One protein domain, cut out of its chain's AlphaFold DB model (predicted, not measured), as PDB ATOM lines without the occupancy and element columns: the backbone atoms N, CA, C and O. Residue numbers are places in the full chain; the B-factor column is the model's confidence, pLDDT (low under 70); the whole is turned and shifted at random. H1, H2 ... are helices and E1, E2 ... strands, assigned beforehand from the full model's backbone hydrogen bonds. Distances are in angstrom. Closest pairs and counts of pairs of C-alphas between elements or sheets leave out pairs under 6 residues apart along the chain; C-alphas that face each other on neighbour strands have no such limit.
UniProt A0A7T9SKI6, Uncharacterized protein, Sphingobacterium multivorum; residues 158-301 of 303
ATOM      1  N   SER A 158     149.293 190.142 126.845       84.50
ATOM      2  CA  SER A 158     150.432 190.997 127.156       84.50
ATOM      3  C   SER A 158     150.089 191.933 128.314       84.50
ATOM      4  O   SER A 158     149.002 192.511 128.329       84.50
ATOM      5  N   ILE A 159     150.988 192.092 129.287       85.25
ATOM      6  CA  ILE A 159     150.860 193.135 130.309       85.25
ATOM      7  C   ILE A 159     151.164 194.487 129.665       85.25
ATOM      8  O   ILE A 159     152.295 194.760 129.268       85.25
ATOM      9  N   ASN A 160     150.153 195.351 129.624       84.25
ATOM     10  CA  ASN A 160     150.264 196.707 129.101       84.25
ATOM     11  C   ASN A 160     150.895 197.649 130.131       84.25
ATOM     12  O   ASN A 160     151.703 198.501 129.779       84.25
ATOM     13  N   SER A 161     150.496 197.521 131.400       86.38
ATOM     14  CA  SER A 161     150.978 198.391 132.473       86.38
ATOM     15  C   SER A 161     150.751 197.795 133.855       86.38
ATOM     16  O   SER A 161     149.745 197.124 134.097       86.38
ATOM     17  N   ILE A 162     151.647 198.131 134.782       90.81
ATOM     18  CA  ILE A 162     151.513 197.859 136.213       90.81
ATOM     19  C   ILE A 162     151.694 199.189 136.952       90.81
ATOM     20  O   ILE A 162     152.718 199.850 136.793       90.81
ATOM     21  N   VAL A 163     150.698 199.600 137.741       93.00
ATOM     22  CA  VAL A 163     150.693 200.894 138.440       93.00
ATOM     23  C   VAL A 163     150.302 200.713 139.900       93.00
ATOM     24  O   VAL A 163     149.306 200.055 140.195       93.00
ATOM     25  N   VAL A 164     151.043 201.341 140.813       91.25
ATOM     26  CA  VAL A 164     150.644 201.488 142.220       91.25
ATOM     27  C   VAL A 164     150.140 202.907 142.459       91.25
ATOM     28  O   VAL A 164     150.842 203.880 142.175       91.25
ATOM     29  N   ASP A 165     148.927 203.038 142.996       90.38
ATOM     30  CA  ASP A 165     148.314 204.342 143.265       90.38
ATOM     31  C   ASP A 165     149.081 205.157 144.316       90.38
ATOM     32  O   ASP A 165     149.261 206.358 144.123       90.38
ATOM     33  N   LYS A 166     149.553 204.514 145.386       90.75
ATOM     34  CA  LYS A 166     150.279 205.099 146.508       90.75
ATOM     35  C   LYS A 166     151.036 204.019 147.286       90.75
ATOM     36  O   LYS A 166     150.439 203.076 147.796       90.75
ATOM     37  N   LEU A 167     152.351 204.181 147.433       87.50
ATOM     38  CA  LEU A 167     153.182 203.283 148.236       87.50
ATOM     39  C   LEU A 167     152.871 203.461 149.726       87.50
ATOM     40  O   LEU A 167     152.950 204.570 150.261       87.50
ATOM     41  N   SER A 168     152.556 202.356 150.395       83.31
ATOM     42  CA  SER A 168     152.209 202.317 151.817       83.31
ATOM     43  C   SER A 168     153.140 201.378 152.583       83.31
ATOM     44  O   SER A 168     153.654 200.409 152.021       83.31
ATOM     45  N   SER A 169     153.346 201.669 153.871       77.06
ATOM     46  CA  SER A 169     153.983 200.759 154.835       77.06
ATOM     47  C   SER A 169     152.968 199.864 155.549       77.06
ATOM     48  O   SER A 169     153.316 198.998 156.351       77.06
ATOM     49  N   ARG A 170     151.679 200.038 155.252       76.12
ATOM     50  CA  ARG A 170     150.650 199.102 155.680       76.12
ATOM     51  C   ARG A 170     150.716 197.931 154.712       76.12
ATOM     52  O   ARG A 170     150.132 197.990 153.639       76.12
ATOM     53  N   SER A 171     151.447 196.891 155.089       75.12
ATOM     54  CA  SER A 171     151.493 195.590 154.416       75.12
ATOM     55  C   SER A 171     151.335 194.498 155.469       75.12
ATOM     56  O   SER A 171     151.860 194.663 156.572       75.12
ATOM     57  N   PRO A 172     150.677 193.368 155.157       69.12
ATOM     58  CA  PRO A 172     150.608 192.253 156.095       69.12
ATOM     59  C   PRO A 172     151.959 191.536 156.258       69.12
ATOM     60  O   PRO A 172     152.125 190.749 157.185       69.12
ATOM     61  N   TYR A 173     152.922 191.815 155.376       74.56
ATOM     62  CA  TYR A 173     154.238 191.179 155.327       74.56
ATOM     63  C   TYR A 173     155.374 192.099 155.785       74.56
ATOM     64  O   TYR A 173     156.520 191.655 155.902       74.56
ATOM     65  N   LEU A 174     155.088 193.382 156.034       72.31
ATOM     66  CA  LEU A 174     156.118 194.314 156.470       72.31
ATOM     67  C   LEU A 174     156.606 193.949 157.872       72.31
ATOM     68  O   LEU A 174     155.836 193.784 158.816       72.31
ATOM     69  N   THR A 175     157.922 193.812 157.989       69.94
ATOM     70  CA  THR A 175     158.598 193.495 159.247       69.94
ATOM     71  C   THR A 175     159.092 194.777 159.910       69.94
ATOM     72  O   THR A 175     159.317 195.785 159.243       69.94
ATOM     73  N   TYR A 176     159.379 194.719 161.214       67.94
ATOM     74  CA  TYR A 176     160.017 195.802 161.984       67.94
ATOM     75  C   TYR A 176     161.380 196.258 161.427       67.94
ATOM     76  O   TYR A 176     161.963 197.218 161.921       67.94
ATOM     77  N   SER A 177     161.929 195.540 160.442       80.06
ATOM     78  CA  SER A 177     163.212 195.858 159.822       80.06
ATOM     79  C   SER A 177     163.123 196.880 158.687       80.06
ATOM     80  O   SER A 177     164.167 197.365 158.251       80.06
ATOM     81  N   PHE A 178     161.913 197.210 158.228       88.12
ATOM     82  CA  PHE A 178     161.685 198.301 157.290       88.12
ATOM     83  C   PHE A 178     161.678 199.640 158.023       88.12
ATOM     84  O   PHE A 178     160.992 199.797 159.033       88.12
ATOM     85  N   LYS A 179     162.423 200.610 157.502       89.56
ATOM     86  CA  LYS A 179     162.484 201.966 158.040       89.56
ATOM     87  C   LYS A 179     161.682 202.903 157.152       89.56
ATOM     88  O   LYS A 179     162.021 203.102 155.987       89.56
ATOM     89  N   GLU A 180     160.608 203.452 157.708       88.81
ATOM     90  CA  GLU A 180     159.624 204.260 156.977       88.81
ATOM     91  C   GLU A 180     160.169 205.607 156.471       88.81
ATOM     92  O   GLU A 180     159.665 206.151 155.489       88.81
ATOM     93  N   ASP A 181     161.189 206.146 157.136       89.31
ATOM     94  CA  ASP A 181     161.825 207.432 156.848       89.31
ATOM     95  C   ASP A 181     162.965 207.343 155.819       89.31
ATOM     96  O   ASP A 181     163.388 208.360 155.262       89.31
ATOM     97  N   GLU A 182     163.441 206.132 155.526       91.56
ATOM     98  CA  GLU A 182     164.503 205.879 154.557       91.56
ATOM     99  C   GLU A 182     163.948 205.616 153.147       91.56
ATOM    100  O   GLU A 182     162.839 205.114 152.951       91.56
ATOM    101  N   THR A 183     164.749 205.931 152.128       94.81
ATOM    102  CA  THR A 183     164.418 205.574 150.744       94.81
ATOM    103  C   THR A 183     164.537 204.071 150.517       94.81
ATOM    104  O   THR A 183     165.335 203.396 151.170       94.81
ATOM    105  N   PHE A 184     163.796 203.550 149.547       94.62
ATOM    106  CA  PHE A 184     163.848 202.149 149.137       94.62
ATOM    107  C   PHE A 184     163.667 202.026 147.625       94.62
ATOM    108  O   PHE A 184     163.144 202.926 146.974       94.62
ATOM    109  N   ASP A 185     164.071 200.894 147.072       95.88
ATOM    110  CA  ASP A 185     163.779 200.548 145.686       95.88
ATOM    111  C   ASP A 185     162.555 199.621 145.644       95.88
ATOM    112  O   ASP A 185     162.301 198.893 146.603       95.88
ATOM    113  N   ALA A 186     161.788 199.618 144.557       94.31
ATOM    114  CA  ALA A 186     160.630 198.743 144.398       94.31
ATOM    115  C   ALA A 186     160.634 198.023 143.053       94.31
ATOM    116  O   ALA A 186     161.044 198.580 142.033       94.31
ATOM    117  N   VAL A 187     160.118 196.797 143.056       94.12
ATOM    118  CA  VAL A 187     159.994 195.962 141.861       94.12
ATOM    119  C   VAL A 187     158.756 195.075 141.945       94.12
ATOM    120  O   VAL A 187     158.355 194.671 143.040       94.12
ATOM    121  N   VAL A 188     158.145 194.789 140.795       92.00
ATOM    122  CA  VAL A 188     157.068 193.804 140.676       92.00
ATOM    123  C   VAL A 188     157.597 192.572 139.953       92.00
ATOM    124  O   VAL A 188     158.177 192.670 138.872       92.00
ATOM    125  N   SER A 189     157.372 191.410 140.553       91.00
ATOM    126  CA  SER A 189     157.808 190.112 140.047       91.00
ATOM    127  C   SER A 189     156.604 189.199 139.841       91.00
ATOM    128  O   SER A 189     155.666 189.198 140.643       91.00
ATOM    129  N   LEU A 190     156.639 188.411 138.770       87.94
ATOM    130  CA  LEU A 190     155.667 187.364 138.485       87.94
ATOM    131  C   LEU A 190     156.350 185.998 138.547       87.94
ATOM    132  O   LEU A 190     157.442 185.818 138.010       87.94
ATOM    133  N   TYR A 191     155.683 185.024 139.151       87.56
ATOM    134  CA  TYR A 191     156.129 183.643 139.327       87.56
ATOM    135  C   TYR A 191     155.031 182.681 138.871       87.56
ATOM    136  O   TYR A 191     153.860 183.061 138.830       87.56
ATOM    137  N   ASN A 192     155.374 181.421 138.587       83.50
ATOM    138  CA  ASN A 192     154.349 180.416 138.275       83.50
ATOM    139  C   ASN A 192     153.481 180.086 139.498       83.50
ATOM    140  O   ASN A 192     152.328 179.702 139.351       83.50
ATOM    141  N   SER A 193     154.032 180.212 140.708       84.94
ATOM    142  CA  SER A 193     153.345 179.861 141.950       84.94
ATOM    143  C   SER A 193     153.929 180.610 143.152       84.94
ATOM    144  O   SER A 193     155.016 181.188 143.079       84.94
ATOM    145  N   LEU A 194     153.206 180.583 144.278       85.31
ATOM    146  CA  LEU A 194     153.722 181.054 145.567       85.31
ATOM    147  C   LEU A 194     154.972 180.263 145.984       85.31
ATOM    148  O   LEU A 194     155.942 180.852 146.447       85.31
ATOM    149  N   GLU A 195     154.966 178.945 145.770       88.06
ATOM    150  CA  GLU A 195     156.090 178.057 146.088       88.06
ATOM    151  C   GLU A 195     157.365 178.453 145.329       88.06
ATOM    152  O   GLU A 195     158.451 178.465 145.908       88.06
ATOM    153  N   ASP A 196     157.251 178.828 144.051       89.94
ATOM    154  CA  ASP A 196     158.390 179.322 143.272       89.94
ATOM    155  C   ASP A 196     158.966 180.606 143.888       89.94
ATOM    156  O   ASP A 196     160.186 180.758 143.983       89.94
ATOM    157  N   ALA A 197     158.099 181.515 144.341       88.38
ATOM    158  CA  ALA A 197     158.518 182.762 144.971       88.38
ATOM    159  C   ALA A 197     159.164 182.551 146.348       88.38
ATOM    160  O   ALA A 197     160.122 183.243 146.682       88.38
ATOM    161  N   GLU A 198     158.660 181.609 147.147       87.19
ATOM    162  CA  GLU A 198     159.209 181.284 148.472       87.19
ATOM    163  C   GLU A 198     160.545 180.536 148.399       87.19
ATOM    164  O   GLU A 198     161.373 180.675 149.295       87.19
ATOM    165  N   ASN A 199     160.783 179.789 147.318       89.94
ATOM    166  CA  ASN A 199     162.033 179.068 147.073       89.94
ATOM    167  C   ASN A 199     163.070 179.880 146.271       89.94
ATOM    168  O   ASN A 199     163.993 179.290 145.702       89.94
ATOM    169  N   ASP A 200     162.904 181.204 146.172       85.81
ATOM    170  CA  ASP A 200     163.790 182.108 145.426       85.81
ATOM    171  C   ASP A 200     164.059 181.648 143.976       85.81
ATOM    172  O   ASP A 200     165.152 181.830 143.421       85.81
ATOM    173  N   LYS A 201     163.062 181.033 143.323       92.06
ATOM    174  CA  LYS A 201     163.156 180.707 141.895       92.06
ATOM    175  C   LYS A 201     163.226 181.996 141.082       92.06
ATOM    176  O   LYS A 201     162.752 183.054 141.494       92.06
ATOM    177  N   LYS A 202     163.806 181.914 139.885       90.12
ATOM    178  CA  LYS A 202     163.808 183.050 138.960       90.12
ATOM    179  C   LYS A 202     162.352 183.389 138.572       90.12
ATOM    180  O   LYS A 202     161.649 182.472 138.143       90.12
ATOM    181  N   PRO A 203     161.917 184.659 138.677       89.19
ATOM    182  CA  PRO A 203     160.608 185.089 138.191       89.19
ATOM    183  C   PRO A 203     160.423 184.760 136.703       89.19
ATOM    184  O   PRO A 203     161.383 184.822 135.928       89.19
ATOM    185  N   ILE A 204     159.187 184.464 136.288       86.69
ATOM    186  CA  ILE A 204     158.834 184.376 134.860       86.69
ATOM    187  C   ILE A 204     158.978 185.735 134.176       86.69
ATOM    188  O   ILE A 204     159.328 185.800 133.001       86.69
ATOM    189  N   ALA A 205     158.743 186.811 134.927       87.19
ATOM    190  CA  ALA A 205     158.983 188.171 134.493       87.19
ATOM    191  C   ALA A 205     159.182 189.101 135.692       87.19
ATOM    192  O   ALA A 205     158.670 188.854 136.786       87.19
ATOM    193  N   GLU A 206     159.912 190.188 135.465       89.88
ATOM    194  CA  GLU A 206     160.200 191.204 136.469       89.88
ATOM    195  C   GLU A 206     160.250 192.580 135.799       89.88
ATOM    196  O   GLU A 206     160.760 192.738 134.684       89.88
ATOM    197  N   THR A 207     159.682 193.578 136.466       91.81
ATOM    198  CA  THR A 207     159.710 194.960 135.986       91.81
ATOM    199  C   THR A 207     161.092 195.575 136.189       91.81
ATOM    200  O   THR A 207     161.921 195.071 136.944       91.81
ATOM    201  N   GLU A 208     161.336 196.726 135.575       92.38
ATOM    202  CA  GLU A 208     162.444 197.581 135.977       92.38
ATOM    203  C   GLU A 208     162.324 197.956 137.462       92.38
ATOM    204  O   GLU A 208     161.225 198.084 138.019       92.38
ATOM    205  N   ILE A 209     163.478 198.136 138.103       94.38
ATOM    206  CA  ILE A 209     163.552 198.562 139.496       94.38
ATOM    207  C   ILE A 209     163.334 200.074 139.552       94.38
ATOM    208  O   ILE A 209     164.164 200.848 139.070       94.38
ATOM    209  N   ASN A 210     162.261 200.492 140.215       95.38
ATOM    210  CA  ASN A 210     162.042 201.886 140.569       95.38
ATOM    211  C   ASN A 210     162.902 202.231 141.786       95.38
ATOM    212  O   ASN A 210     162.700 201.673 142.863       95.38
ATOM    213  N   LYS A 211     163.876 203.127 141.615       95.44
ATOM    214  CA  LYS A 211     164.890 203.409 142.640       95.44
ATOM    215  C   LYS A 211     164.556 204.612 143.513       95.44
ATOM    216  O   LYS A 211     163.900 205.547 143.060       95.44
ATOM    217  N   ALA A 212     165.100 204.616 144.730       94.00
ATOM    218  CA  ALA A 212     165.093 205.748 145.659       94.00
ATOM    219  C   ALA A 212     163.693 206.340 145.934       94.00
ATOM    220  O   ALA A 212     163.518 207.553 146.079       94.00
ATOM    221  N   LEU A 213     162.690 205.470 146.021       95.06
ATOM    222  CA  LEU A 213     161.318 205.813 146.369       95.06
ATOM    223  C   LEU A 213     161.201 206.157 147.853       95.06
ATOM    224  O   LEU A 213     162.011 205.745 148.684       95.06
ATOM    225  N   LYS A 214     160.152 206.910 148.183       93.38
ATOM    226  CA  LYS A 214     159.740 207.219 149.554       93.38
ATOM    227  C   LYS A 214     158.305 206.761 149.767       93.38
ATOM    228  O   LYS A 214     157.512 206.736 148.822       93.38
ATOM    229  N   LEU A 215     157.954 206.444 151.010       90.38
ATOM    230  CA  LEU A 215     156.564 206.165 151.363       90.38
ATOM    231  C   LEU A 215     155.661 207.351 151.007       90.38
ATOM    232  O   LEU A 215     156.056 208.512 151.110       90.38
ATOM    233  N   GLY A 216     154.439 207.049 150.572       86.75
ATOM    234  CA  GLY A 216     153.475 208.042 150.108       86.75
ATOM    235  C   GLY A 216     153.674 208.507 148.663       86.75
ATOM    236  O   GLY A 216     152.802 209.215 148.156       86.75
ATOM    237  N   ALA A 217     154.752 208.100 147.981       90.94
ATOM    238  CA  ALA A 217     154.879 208.320 146.542       90.94
ATOM    239  C   ALA A 217     153.704 207.654 145.807       90.94
ATOM    240  O   ALA A 217     153.276 206.559 146.177       90.94
ATOM    241  N   SER A 218     153.155 208.338 144.807       92.38
ATOM    242  CA  SER A 218     151.889 207.977 144.163       92.38
ATOM    243  C   SER A 218     152.028 207.862 142.652       92.38
ATOM    244  O   SER A 218     152.940 208.444 142.071       92.38
ATOM    245  N   GLN A 219     151.117 207.103 142.035       91.81
ATOM    246  CA  GLN A 219     151.071 206.843 140.590       91.81
ATOM    247  C   GLN A 219     152.393 206.278 140.048       91.81
ATOM    248  O   GLN A 219     152.911 206.715 139.022       91.81
ATOM    249  N   ILE A 220     152.952 205.300 140.761       93.94
ATOM    250  CA  ILE A 220     154.217 204.670 140.388       93.94
ATOM    251  C   ILE A 220     153.949 203.647 139.293       93.94
ATOM    252  O   ILE A 220     153.335 202.610 139.548       93.94
ATOM    253  N   ALA A 221     154.410 203.946 138.081       93.75
ATOM    254  CA  ALA A 221     154.407 203.007 136.972       93.75
ATOM    255  C   ALA A 221     155.636 202.094 137.051       93.75
ATOM    256  O   ALA A 221     156.759 202.548 137.273       93.75
ATOM    257  N   PHE A 222     155.416 200.799 136.866       92.38
ATOM    258  CA  PHE A 222     156.471 199.806 136.750       92.38
ATOM    259  C   PHE A 222     156.600 199.418 135.284       92.38
ATOM    260  O   PHE A 222     155.677 198.849 134.697       92.38
ATOM    261  N   ASN A 223     157.739 199.764 134.692       87.94
ATOM    262  CA  ASN A 223     158.019 199.455 133.299       87.94
ATOM    263  C   ASN A 223     158.417 197.990 133.157       87.94
ATOM    264  O   ASN A 223     159.183 197.464 133.962       87.94
ATOM    265  N   ASN A 224     157.928 197.337 132.112       82.38
ATOM    266  CA  ASN A 224     158.358 195.987 131.779       82.38
ATOM    267  C   ASN A 224     159.692 196.056 131.027       82.38
ATOM    268  O   ASN A 224     159.857 196.900 130.150       82.38
ATOM    269  N   THR A 225     160.622 195.161 131.358       72.62
ATOM    270  CA  THR A 225     161.901 195.021 130.641       72.62
ATOM    271  C   THR A 225     161.713 194.361 129.273       72.62
ATOM    272  O   THR A 225     162.303 194.800 128.293       72.62
ATOM    273  N   ASP A 226     160.821 193.370 129.206       75.25
ATOM    274  CA  ASP A 226     160.399 192.656 128.001       75.25
ATOM    275  C   ASP A 226     158.865 192.505 127.985       75.25
ATOM    276  O   ASP A 226     158.228 192.621 129.038       75.25
ATOM    277  N   PRO A 227     158.231 192.216 126.831       78.31
ATOM    278  CA  PRO A 227     156.810 191.888 126.788       78.31
ATOM    279  C   PRO A 227     156.486 190.699 127.701       78.31
ATOM    280  O   PRO A 227     156.916 189.570 127.462       78.31
ATOM    281  N   ILE A 228     155.701 190.950 128.748       76.88
ATOM    282  CA  ILE A 228     155.278 189.915 129.692       76.88
ATOM    283  C   ILE A 228     153.972 189.315 129.192       76.88
ATOM    284  O   ILE A 228     152.987 190.042 129.039       76.88
ATOM    285  N   PHE A 229     153.951 188.001 128.974       75.75
ATOM    286  CA  PHE A 229     152.742 187.268 128.618       75.75
ATOM    287  C   PHE A 229     152.231 186.478 129.818       75.75
ATOM    288  O   PHE A 229     152.955 185.655 130.373       75.75
ATOM    289  N   ILE A 230     150.985 186.725 130.206       71.75
ATOM    290  CA  ILE A 230     150.306 186.029 131.301       71.75
ATOM    291  C   ILE A 230     149.054 185.320 130.784       71.75
ATOM    292  O   ILE A 230     148.424 185.827 129.852       71.75
ATOM    293  N   PRO A 231     148.661 184.177 131.369       69.19
ATOM    294  CA  PRO A 231     147.312 183.656 131.196       69.19
ATOM    295  C   PRO A 231     146.270 184.716 131.583       69.19
ATOM    296  O   PRO A 231     146.536 185.604 132.400       69.19
ATOM    297  N   THR A 232     145.076 184.623 130.997       65.19
ATOM    298  CA  THR A 232     143.893 185.365 131.428       65.19
ATOM    299  C   THR A 232     143.735 185.181 132.919       65.19
ATOM    300  O   THR A 232     144.027 184.112 133.454       65.19
ATOM    301  N   PHE A 233     143.248 186.208 133.604       60.72
ATOM    302  CA  PHE A 233     142.945 186.048 135.012       60.72
ATOM    303  C   PHE A 233     141.587 185.343 135.152       60.72
ATOM    304  O   PHE A 233     140.610 185.921 135.623       60.72
ATOM    305  N   ASP A 234     141.502 184.107 134.665       52.78
ATOM    306  CA  ASP A 234     140.264 183.345 134.671       52.78
ATOM    307  C   ASP A 234     139.960 182.856 136.088       52.78
ATOM    308  O   ASP A 234     140.689 182.055 136.655       52.78
ATOM    309  N   PHE A 235     138.833 183.341 136.613       49.84
ATOM    310  CA  PHE A 235     138.149 182.895 137.826       49.84
ATOM    311  C   PHE A 235     138.932 182.983 139.163       49.84
ATOM    312  O   PHE A 235     140.128 182.738 139.262       49.84
ATOM    313  N   PRO A 236     138.255 183.339 140.271       50.06
ATOM    314  CA  PRO A 236     138.905 183.616 141.556       50.06
ATOM    315  C   PRO A 236     139.474 182.384 142.285       50.06
ATOM    316  O   PRO A 236     140.050 182.549 143.359       50.06
ATOM    317  N   GLU A 237     139.305 181.170 141.754       48.41
ATOM    318  CA  GLU A 237     139.563 179.929 142.500       48.41
ATOM    319  C   GLU A 237     140.955 179.327 142.268       48.41
ATOM    320  O   GLU A 237     141.409 178.523 143.083       48.41
ATOM    321  N   LYS A 238     141.672 179.737 141.214       53.69
ATOM    322  CA  LYS A 238     143.044 179.287 140.966       53.69
ATOM    323  C   LYS A 238     143.858 180.428 140.366       53.69
ATOM    324  O   LYS A 238     143.701 180.778 139.205       53.69
ATOM    325  N   ASP A 239     144.702 181.055 141.179       56.31
ATOM    326  CA  ASP A 239     145.691 181.989 140.647       56.31
ATOM    327  C   ASP A 239     146.722 181.166 139.846       56.31
ATOM    328  O   ASP A 239     147.596 180.528 140.428       56.31
ATOM    329  N   ASP A 240     146.599 181.159 138.513       64.69
ATOM    330  CA  ASP A 240     147.523 180.478 137.583       64.69
ATOM    331  C   ASP A 240     148.941 181.090 137.574       64.69
ATOM    332  O   ASP A 240     149.851 180.573 136.927       64.69
ATOM    333  N   PHE A 241     149.135 182.201 138.290       75.50
ATOM    334  CA  PHE A 241     150.432 182.808 138.550       75.50
ATOM    335  C   PHE A 241     150.430 183.588 139.868       75.50
ATOM    336  O   PHE A 241     149.396 184.070 140.344       75.50
ATOM    337  N   TYR A 242     151.617 183.764 140.439       83.50
ATOM    338  CA  TYR A 242     151.833 184.522 141.662       83.50
ATOM    339  C   TYR A 242     152.513 185.851 141.349       83.50
ATOM    340  O   TYR A 242     153.589 185.894 140.758       83.50
ATOM    341  N   LEU A 243     151.871 186.948 141.735       86.50
ATOM    342  CA  LEU A 243     152.389 188.295 141.560       86.50
ATOM    343  C   LEU A 243     152.814 188.858 142.908       86.50
ATOM    344  O   LEU A 243     152.071 188.745 143.878       86.50
ATOM    345  N   GLN A 244     153.967 189.522 142.939       88.88
ATOM    346  CA  GLN A 244     154.561 190.072 144.149       88.88
ATOM    347  C   GLN A 244     155.102 191.486 143.911       88.88
ATOM    348  O   GLN A 244     155.876 191.706 142.984       88.88
ATOM    349  N   LEU A 245     154.753 192.431 144.786       91.06
ATOM    350  CA  LEU A 245     155.446 193.712 144.944       91.06
ATOM    351  C   LEU A 245     156.487 193.580 146.061       91.06
ATOM    352  O   LEU A 245     156.153 193.192 147.187       91.06
ATOM    353  N   THR A 246     157.733 193.944 145.765       92.19
ATOM    354  CA  THR A 246     158.866 193.856 146.691       92.19
ATOM    355  C   THR A 246     159.529 195.210 146.876       92.19
ATOM    356  O   THR A 246     159.841 195.884 145.897       92.19
ATOM    357  N   TYR A 247     159.798 195.583 148.130       93.38
ATOM    358  CA  TYR A 247     160.698 196.689 148.462       93.38
ATOM    359  C   TYR A 247     162.096 196.167 148.780       93.38
ATOM    360  O   TYR A 247     162.262 195.117 149.403       93.38
ATOM    361  N   MET A 248     163.104 196.922 148.368       93.75
ATOM    362  CA  MET A 248     164.510 196.662 148.629       93.75
ATOM    363  C   MET A 248     165.089 197.831 149.416       93.75
ATOM    364  O   MET A 248     165.141 198.957 148.927       93.75
ATOM    365  N   GLN A 249     165.518 197.568 150.648       92.75
ATOM    366  CA  GLN A 249     166.087 198.579 151.535       92.75
ATOM    367  C   GLN A 249     167.257 197.968 152.305       92.75
ATOM    368  O   GLN A 249     167.131 196.888 152.880       92.75
ATOM    369  N   ASN A 250     168.411 198.642 152.305       88.69
ATOM    370  CA  ASN A 250     169.613 198.209 153.032       88.69
ATOM    371  C   ASN A 250     170.027 196.750 152.740       88.69
ATOM    372  O   ASN A 250     170.385 195.997 153.643       88.69
ATOM    373  N   GLY A 251     169.928 196.332 151.472       84.81
ATOM    374  CA  GLY A 251     170.261 194.973 151.027       84.81
ATOM    375  C   GLY A 251     169.227 193.896 151.385       84.81
ATOM    376  O   GLY A 251     169.442 192.730 151.066       84.81
ATOM    377  N   LYS A 252     168.105 194.259 152.018       88.75
ATOM    378  CA  LYS A 252     167.007 193.341 152.349       88.75
ATOM    379  C   LYS A 252     165.876 193.457 151.335       88.75
ATOM    380  O   LYS A 252     165.510 194.566 150.956       88.75
ATOM    381  N   LYS A 253     165.297 192.316 150.957       89.69
ATOM    382  CA  LYS A 253     164.062 192.225 150.169       89.69
ATOM    383  C   LYS A 253     162.878 192.013 151.106       89.69
ATOM    384  O   LYS A 253     162.926 191.152 151.981       89.69
ATOM    385  N   LEU A 254     161.829 192.800 150.925       88.94
ATOM    386  CA  LEU A 254     160.630 192.788 151.750       88.94
ATOM    387  C   LEU A 254     159.419 192.626 150.837       88.94
ATOM    388  O   LEU A 254     159.175 193.470 149.977       88.94
ATOM    389  N   ARG A 255     158.668 191.536 151.007       87.69
ATOM    390  CA  ARG A 255     157.374 191.348 150.340       87.69
ATOM    391  C   ARG A 255     156.389 192.377 150.893       87.69
ATOM    392  O   ARG A 255     156.313 192.546 152.103       87.69
ATOM    393  N   ILE A 256     155.660 193.061 150.015       86.50
ATOM    394  CA  ILE A 256     154.733 194.142 150.389       86.50
ATOM    395  C   ILE A 256     153.296 193.792 150.025       86.50
ATOM    396  O   ILE A 256     152.378 194.008 150.813       86.50
ATOM    397  N   LEU A 257     153.090 193.242 148.838       84.75
ATOM    398  CA  LEU A 257     151.775 192.854 148.351       84.75
ATOM    399  C   LEU A 257     151.936 191.629 147.473       84.75
ATOM    400  O   LEU A 257     152.903 191.546 146.718       84.75
ATOM    401  N   ASP A 258     150.975 190.721 147.540       82.81
ATOM    402  CA  ASP A 258     150.846 189.648 146.569       82.81
ATOM    403  C   ASP A 258     149.381 189.370 146.232       82.81
ATOM    404  O   ASP A 258     148.490 190.008 146.775       82.81
ATOM    405  N   ASN A 259     149.095 188.469 145.300       79.00
ATOM    406  CA  ASN A 259     147.717 188.078 144.990       79.00
ATOM    407  C   ASN A 259     147.199 186.899 145.832       79.00
ATOM    408  O   ASN A 259     146.078 186.458 145.589       79.00
ATOM    409  N   HIS A 260     147.946 186.401 146.819       76.62
ATOM    410  CA  HIS A 260     147.556 185.244 147.631       76.62
ATOM    411  C   HIS A 260     146.868 185.641 148.947       76.62
ATOM    412  O   HIS A 260     145.989 184.929 149.431       76.62
ATOM    413  N   PHE A 261     147.234 186.783 149.534       68.12
ATOM    414  CA  PHE A 261     146.783 187.133 150.881       68.12
ATOM    415  C   PHE A 261     145.290 187.513 150.969       68.12
ATOM    416  O   PHE A 261     144.798 188.400 150.271       68.12
ATOM    417  N   GLY A 262     144.561 186.882 151.899       58.09
ATOM    418  CA  GLY A 262     143.091 186.934 151.992       58.09
ATOM    419  C   GLY A 262     142.455 188.268 152.416       58.09
ATOM    420  O   GLY A 262     141.232 188.371 152.432       58.09
ATOM    421  N   THR A 263     143.236 189.296 152.758       63.94
ATOM    422  CA  THR A 263     142.714 190.646 153.066       63.94
ATOM    423  C   THR A 263     142.775 191.606 151.877       63.94
ATOM    424  O   THR A 263     142.458 192.789 152.014       63.94
ATOM    425  N   ILE A 264     143.177 191.111 150.706       67.88
ATOM    426  CA  ILE A 264     143.312 191.901 149.487       67.88
ATOM    427  C   ILE A 264     142.003 191.847 148.708       67.88
ATOM    428  O   ILE A 264     141.567 190.787 148.258       67.88
ATOM    429  N   PHE A 265     141.379 193.008 148.515       71.00
ATOM    430  CA  PHE A 265     140.199 193.107 147.664       71.00
ATOM    431  C   PHE A 265     140.640 193.038 146.207       71.00
ATOM    432  O   PHE A 265     141.376 193.908 145.730       71.00
ATOM    433  N   LYS A 266     140.189 191.993 145.513       73.75
ATOM    434  CA  LYS A 266     140.463 191.779 144.096       73.75
ATOM    435  C   LYS A 266     139.291 192.316 143.271       73.75
ATOM    436  O   LYS A 266     138.164 191.854 143.434       73.75
ATOM    437  N   TYR A 267     139.552 193.283 142.394       75.31
ATOM    438  CA  TYR A 267     138.575 193.776 141.419       75.31
ATOM    439  C   TYR A 267     138.994 193.372 140.017       75.31
ATOM    440  O   TYR A 267     140.180 193.431 139.685       75.31
ATOM    441  N   TYR A 268     138.008 193.007 139.206       73.56
ATOM    442  CA  TYR A 268     138.223 192.458 137.878       73.56
ATOM    443  C   TYR A 268     137.317 193.123 136.874       73.56
ATOM    444  O   TYR A 268     136.124 193.335 137.124       73.56
ATOM    445  N   LYS A 269     137.883 193.401 135.708       75.12
ATOM    446  CA  LYS A 269     137.122 193.910 134.586       75.12
ATOM    447  C   LYS A 269     137.687 193.394 133.278       75.12
ATOM    448  O   LYS A 269     138.877 193.550 133.033       75.12
ATOM    449  N   THR A 270     136.828 192.844 132.426       74.56
ATOM    450  CA  THR A 270     137.182 192.415 131.067       74.56
ATOM    451  C   THR A 270     136.287 193.107 130.046       74.56
ATOM    452  O   THR A 270     135.121 193.405 130.315       74.56
ATOM    453  N   GLY A 271     136.842 193.424 128.879       76.50
ATOM    454  CA  GLY A 271     136.103 194.025 127.770       76.50
ATOM    455  C   GLY A 271     136.977 194.925 126.906       76.50
ATOM    456  O   GLY A 271     138.202 194.927 127.018       76.50
ATOM    457  N   TYR A 272     136.343 195.699 126.034       72.94
ATOM    458  CA  TYR A 272     137.045 196.676 125.204       72.94
ATOM    459  C   TYR A 272     137.213 197.991 125.963       72.94
ATOM    460  O   TYR A 272     136.230 198.615 126.364       72.94
ATOM    461  N   LEU A 273     138.464 198.400 126.165       64.44
ATOM    462  CA  LEU A 273     138.829 199.713 126.711       64.44
ATOM    463  C   LEU A 273     139.009 200.752 125.600       64.44
ATOM    464  O   LEU A 273     138.776 201.940 125.816       64.44
ATOM    465  N   THR A 274     139.401 200.309 124.406       66.25
ATOM    466  CA  THR A 274     139.499 201.162 123.225       66.25
ATOM    467  C   THR A 274     138.152 201.224 122.509       66.25
ATOM    468  O   THR A 274     137.451 200.221 122.369       66.25
ATOM    469  N   ALA A 275     137.777 202.417 122.040       70.88
ATOM    470  CA  ALA A 275     136.519 202.623 121.318       70.88
ATOM    471  C   ALA A 275     136.468 201.853 119.987       70.88
ATOM    472  O   ALA A 275     135.387 201.485 119.528       70.88
ATOM    473  N   ASP A 276     137.635 201.597 119.388       75.81
ATOM    474  CA  ASP A 276     137.775 200.856 118.134       75.81
ATOM    475  C   ASP A 276     137.602 199.339 118.297       75.81
ATOM    476  O   ASP A 276     137.318 198.673 117.311       75.81
ATOM    477  N   LYS A 277     137.672 198.800 119.525       78.06
ATOM    478  CA  LYS A 277     137.614 197.358 119.836       78.06
ATOM    479  C   LYS A 277     138.794 196.535 119.290       78.06
ATOM    480  O   LYS A 277     138.683 195.314 119.175       78.06
ATOM    481  N   SER A 278     139.932 197.179 119.024       77.25
ATOM    482  CA  SER A 278     141.154 196.537 118.510       77.25
ATOM    483  C   SER A 278     141.850 195.594 119.497       77.25
ATOM    484  O   SER A 278     142.591 194.692 119.099       77.25
ATOM    485  N   ALA A 279     141.591 195.751 120.797       80.94
ATOM    486  CA  ALA A 279     142.161 194.900 121.832       80.94
ATOM    487  C   ALA A 279     141.123 194.522 122.891       80.94
ATOM    488  O   ALA A 279     140.402 195.374 123.419       80.94
ATOM    489  N   LEU A 280     141.094 193.238 123.249       82.38
ATOM    490  CA  LEU A 280     140.371 192.765 124.421       82.38
ATOM    491  C   LEU A 280     141.242 193.018 125.649       82.38
ATOM    492  O   LEU A 280     142.299 192.405 125.799       82.38
ATOM    493  N   GLN A 281     140.806 193.915 126.523       81.38
ATOM    494  CA  GLN A 281     141.573 194.320 127.691       81.38
ATOM    495  C   GLN A 281     141.021 193.710 128.974       81.38
ATOM    496  O   GLN A 281     139.839 193.372 129.099       81.38
ATOM    497  N   GLU A 282     141.913 193.570 129.940       80.75
ATOM    498  CA  GLU A 282     141.615 193.120 131.279       80.75
ATOM    499  C   GLU A 282     142.341 193.985 132.307       80.75
ATOM    500  O   GLU A 282     143.509 194.328 132.144       80.75
ATOM    501  N   GLU A 283     141.627 194.355 133.364       81.81
ATOM    502  CA  GLU A 283     142.165 195.106 134.490       81.81
ATOM    503  C   GLU A 283     141.937 194.309 135.778       81.81
ATOM    504  O   GLU A 283     140.792 194.008 136.133       81.81
ATOM    505  N   ARG A 284     143.029 193.998 136.488       81.94
ATOM    506  CA  ARG A 284     143.010 193.432 137.842       81.94
ATOM    507  C   ARG A 284     143.510 194.489 138.821       81.94
ATOM    508  O   ARG A 284     144.607 195.020 138.656       81.94
ATOM    509  N   LYS A 285     142.731 194.768 139.867       84.50
ATOM    510  CA  LYS A 285     143.147 195.636 140.978       84.50
ATOM    511  C   LYS A 285     143.266 194.830 142.256       84.50
ATOM    512  O   LYS A 285     142.303 194.181 142.657       84.50
ATOM    513  N   LEU A 286     144.428 194.903 142.893       83.12
ATOM    514  CA  LEU A 286     144.707 194.340 144.209       83.12
ATOM    515  C   LEU A 286     144.768 195.495 145.206       83.12
ATOM    516  O   LEU A 286     145.710 196.286 145.178       83.12
ATOM    517  N   LYS A 287     143.746 195.620 146.056       82.56
ATOM    518  CA  LYS A 287     143.672 196.685 147.061       82.56
ATOM    519  C   LYS A 287     143.978 196.151 148.455       82.56
ATOM    520  O   LYS A 287     143.298 195.244 148.930       82.56
ATOM    521  N   PHE A 288     144.937 196.780 149.127       80.06
ATOM    522  CA  PHE A 288     145.293 196.533 150.520       80.06
ATOM    523  C   PHE A 288     145.429 197.863 151.267       80.06
ATOM    524  O   PHE A 288     146.270 198.694 150.930       80.06
ATOM    525  N   GLY A 289     144.607 198.079 152.296       79.88
ATOM    526  CA  GLY A 289     144.599 199.349 153.024       79.88
ATOM    527  C   GLY A 289     144.336 200.544 152.095       79.88
ATOM    528  O   GLY A 289     143.280 200.616 151.462       79.88
ATOM    529  N   ASP A 290     145.291 201.480 152.040       81.06
ATOM    530  CA  ASP A 290     145.276 202.664 151.171       81.06
ATOM    531  C   ASP A 290     146.098 202.511 149.878       81.06
ATOM    532  O   ASP A 290     146.247 203.490 149.153       81.06
ATOM    533  N   MET A 291     146.605 201.306 149.592       86.00
ATOM    534  CA  MET A 291     147.379 200.980 148.395       86.00
ATOM    535  C   MET A 291     146.570 200.088 147.446       86.00
ATOM    536  O   MET A 291     145.952 199.102 147.852       86.00
ATOM    537  N   THR A 292     146.626 200.404 146.162       87.88
ATOM    538  CA  THR A 292     146.014 199.682 145.051       87.88
ATOM    539  C   THR A 292     147.067 199.443 143.980       87.88
ATOM    540  O   THR A 292     147.555 200.381 143.346       87.88
ATOM    541  N   LEU A 293     147.378 198.174 143.733       88.38
ATOM    542  CA  LEU A 293     148.129 197.753 142.557       88.38
ATOM    543  C   LEU A 293     147.141 197.459 141.425       88.38
ATOM    544  O   LEU A 293     146.280 196.592 141.564       88.38
ATOM    545  N   THR A 294     147.269 198.171 140.312       88.88
ATOM    546  CA  THR A 294     146.482 197.973 139.092       88.88
ATOM    547  C   THR A 294     147.357 197.334 138.025       88.88
ATOM    548  O   THR A 294     148.418 197.859 137.696       88.88
ATOM    549  N   ILE A 295     146.898 196.216 137.473       86.50
ATOM    550  CA  ILE A 295     147.539 195.521 136.360       86.50
ATOM    551  C   ILE A 295     146.571 195.566 135.188       86.50
ATOM    552  O   ILE A 295     145.444 195.078 135.294       86.50
ATOM    553  N   SER A 296     147.019 196.137 134.078       85.19
ATOM    554  CA  SER A 296     146.275 196.156 132.824       85.19
ATOM    555  C   SER A 296     146.960 195.225 131.838       85.19
ATOM    556  O   SER A 296     148.157 195.363 131.580       85.19
ATOM    557  N   SER A 297     146.213 194.288 131.269       84.44
ATOM    558  CA  SER A 297     146.690 193.372 130.236       84.44
ATOM    559  C   SER A 297     145.753 193.372 129.035       84.44
ATOM    560  O   SER A 297     144.595 193.784 129.124       84.44
ATOM    561  N   SER A 298     146.249 192.946 127.877       84.12
ATOM    562  CA  SER A 298     145.424 192.856 126.678       84.12
ATOM    563  C   SER A 298     145.791 191.709 125.751       84.12
ATOM    564  O   SER A 298     146.938 191.275 125.665       84.12
ATOM    565  N   PHE A 299     144.774 191.237 125.038       83.88
ATOM    566  CA  PHE A 299     144.909 190.439 123.834       83.88
ATOM    567  C   PHE A 299     144.648 191.357 122.638       83.88
ATOM    568  O   PHE A 299     143.574 191.953 122.536       83.88
ATOM    569  N   THR A 300     145.624 191.476 121.741       80.75
ATOM    570  CA  THR A 300     145.462 192.234 120.494       80.75
ATOM    571  C   THR A 300     144.989 191.284 119.406       80.75
ATOM    572  O   THR A 300     145.638 190.267 119.156       80.75
ATOM    573  N   PHE A 301     143.871 191.603 118.752       73.69
ATOM    574  CA  PHE A 301     143.451 190.856 117.570       73.69
ATOM    575  C   PHE A 301     144.478 191.133 116.466       73.69
ATOM    576  O   PHE A 301     144.736 192.291 116.141       73.69
TER     577      PHE A 301
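This is residues 158 to 301 of the 303 residues of an uncharacterized protein of Sphingobacterium multivorum (UniProt A0A7T9SKI6). Two strongly twisted sheets lie partly face to face as a sandwich, their strands crossed at 48 degrees, with the one short helix, H1, over one end of the smaller sheet. The larger sheet, E4 E1 E9 E8 E7, makes much of the length, and its E7 to E8 turn lies at one end of the long axis. The smaller sheet runs E3 E2 E5 E6; both sheets are antiparallel throughout. The printed part has 144 residues, in the order E1 E2 H1 E3 E4 E5 E6 E7 E8 E9, and its class is mostly strand. It is compact, with a radius of gyration of the C-alphas of 15.1 A, and elongated, spanning 47 by 30 by 29 A.

E1, residues 158 to 166, begins at C-alpha 158 (150.432, 190.997, 127.156) and is 23.9 A long. E2, residues 184 to 191, is 22.3 A long. H1 is residues 194 to 198, E3 residues 210 to 213 and E4 residues 218 to 222. E5, residues 242 to 249, measures 22.3 A, and E6, residues 252 to 258, measures 17.6 A. E7, residues 265 to 272, measures 23.0 A. E8, residues 279 to 288, measures 28.9 A. E9, residues 291 to 300, measures 29.3 A and ends at C-alpha 300 (145.462, 192.234, 120.494).

E1 is antiparallel to E9 at 164 degrees, with N 163 and O 294 2.9 A apart, within hydrogen-bond range. On the other side of E1 is the edge strand E4, with N 222 and O 162 at 2.9 A. E7, E8 and E9 form a meander, each strand the antiparallel neighbour of the one before, with N 267 and O 285 at 2.9 A and N 284 and O 295 at 2.9 A. In the other sheet, E2 pairs with E5 through N 187 and O 246, 3.0 A, and with E3 through N 186 and O 210, 2.8 A. The hairpin E5 and E6 has N 254 and O 247 at 2.8 A. Between the sheets, the closest C-alphas of E2 and E4 are those of Val 188 and Phe 222, 7.2 A apart. H1 is on the sheet E3 E2 E5 E6 at a height of 7.5 A, only just over E5, on which 3 of its C-alphas fall; its one O i to N i+4 pair is within hydrogen-bond range.

The C-alphas farthest apart are those of Tyr 176 and Asp 276, 49.4 A. The printed part has no cut. The links E1 to E2, H1 to E3 and E4 to E5 are long. The mean pLDDT of the printed part is 82.2; 19 residues are under 70, among them residues 231 to 240 and 261 to 264.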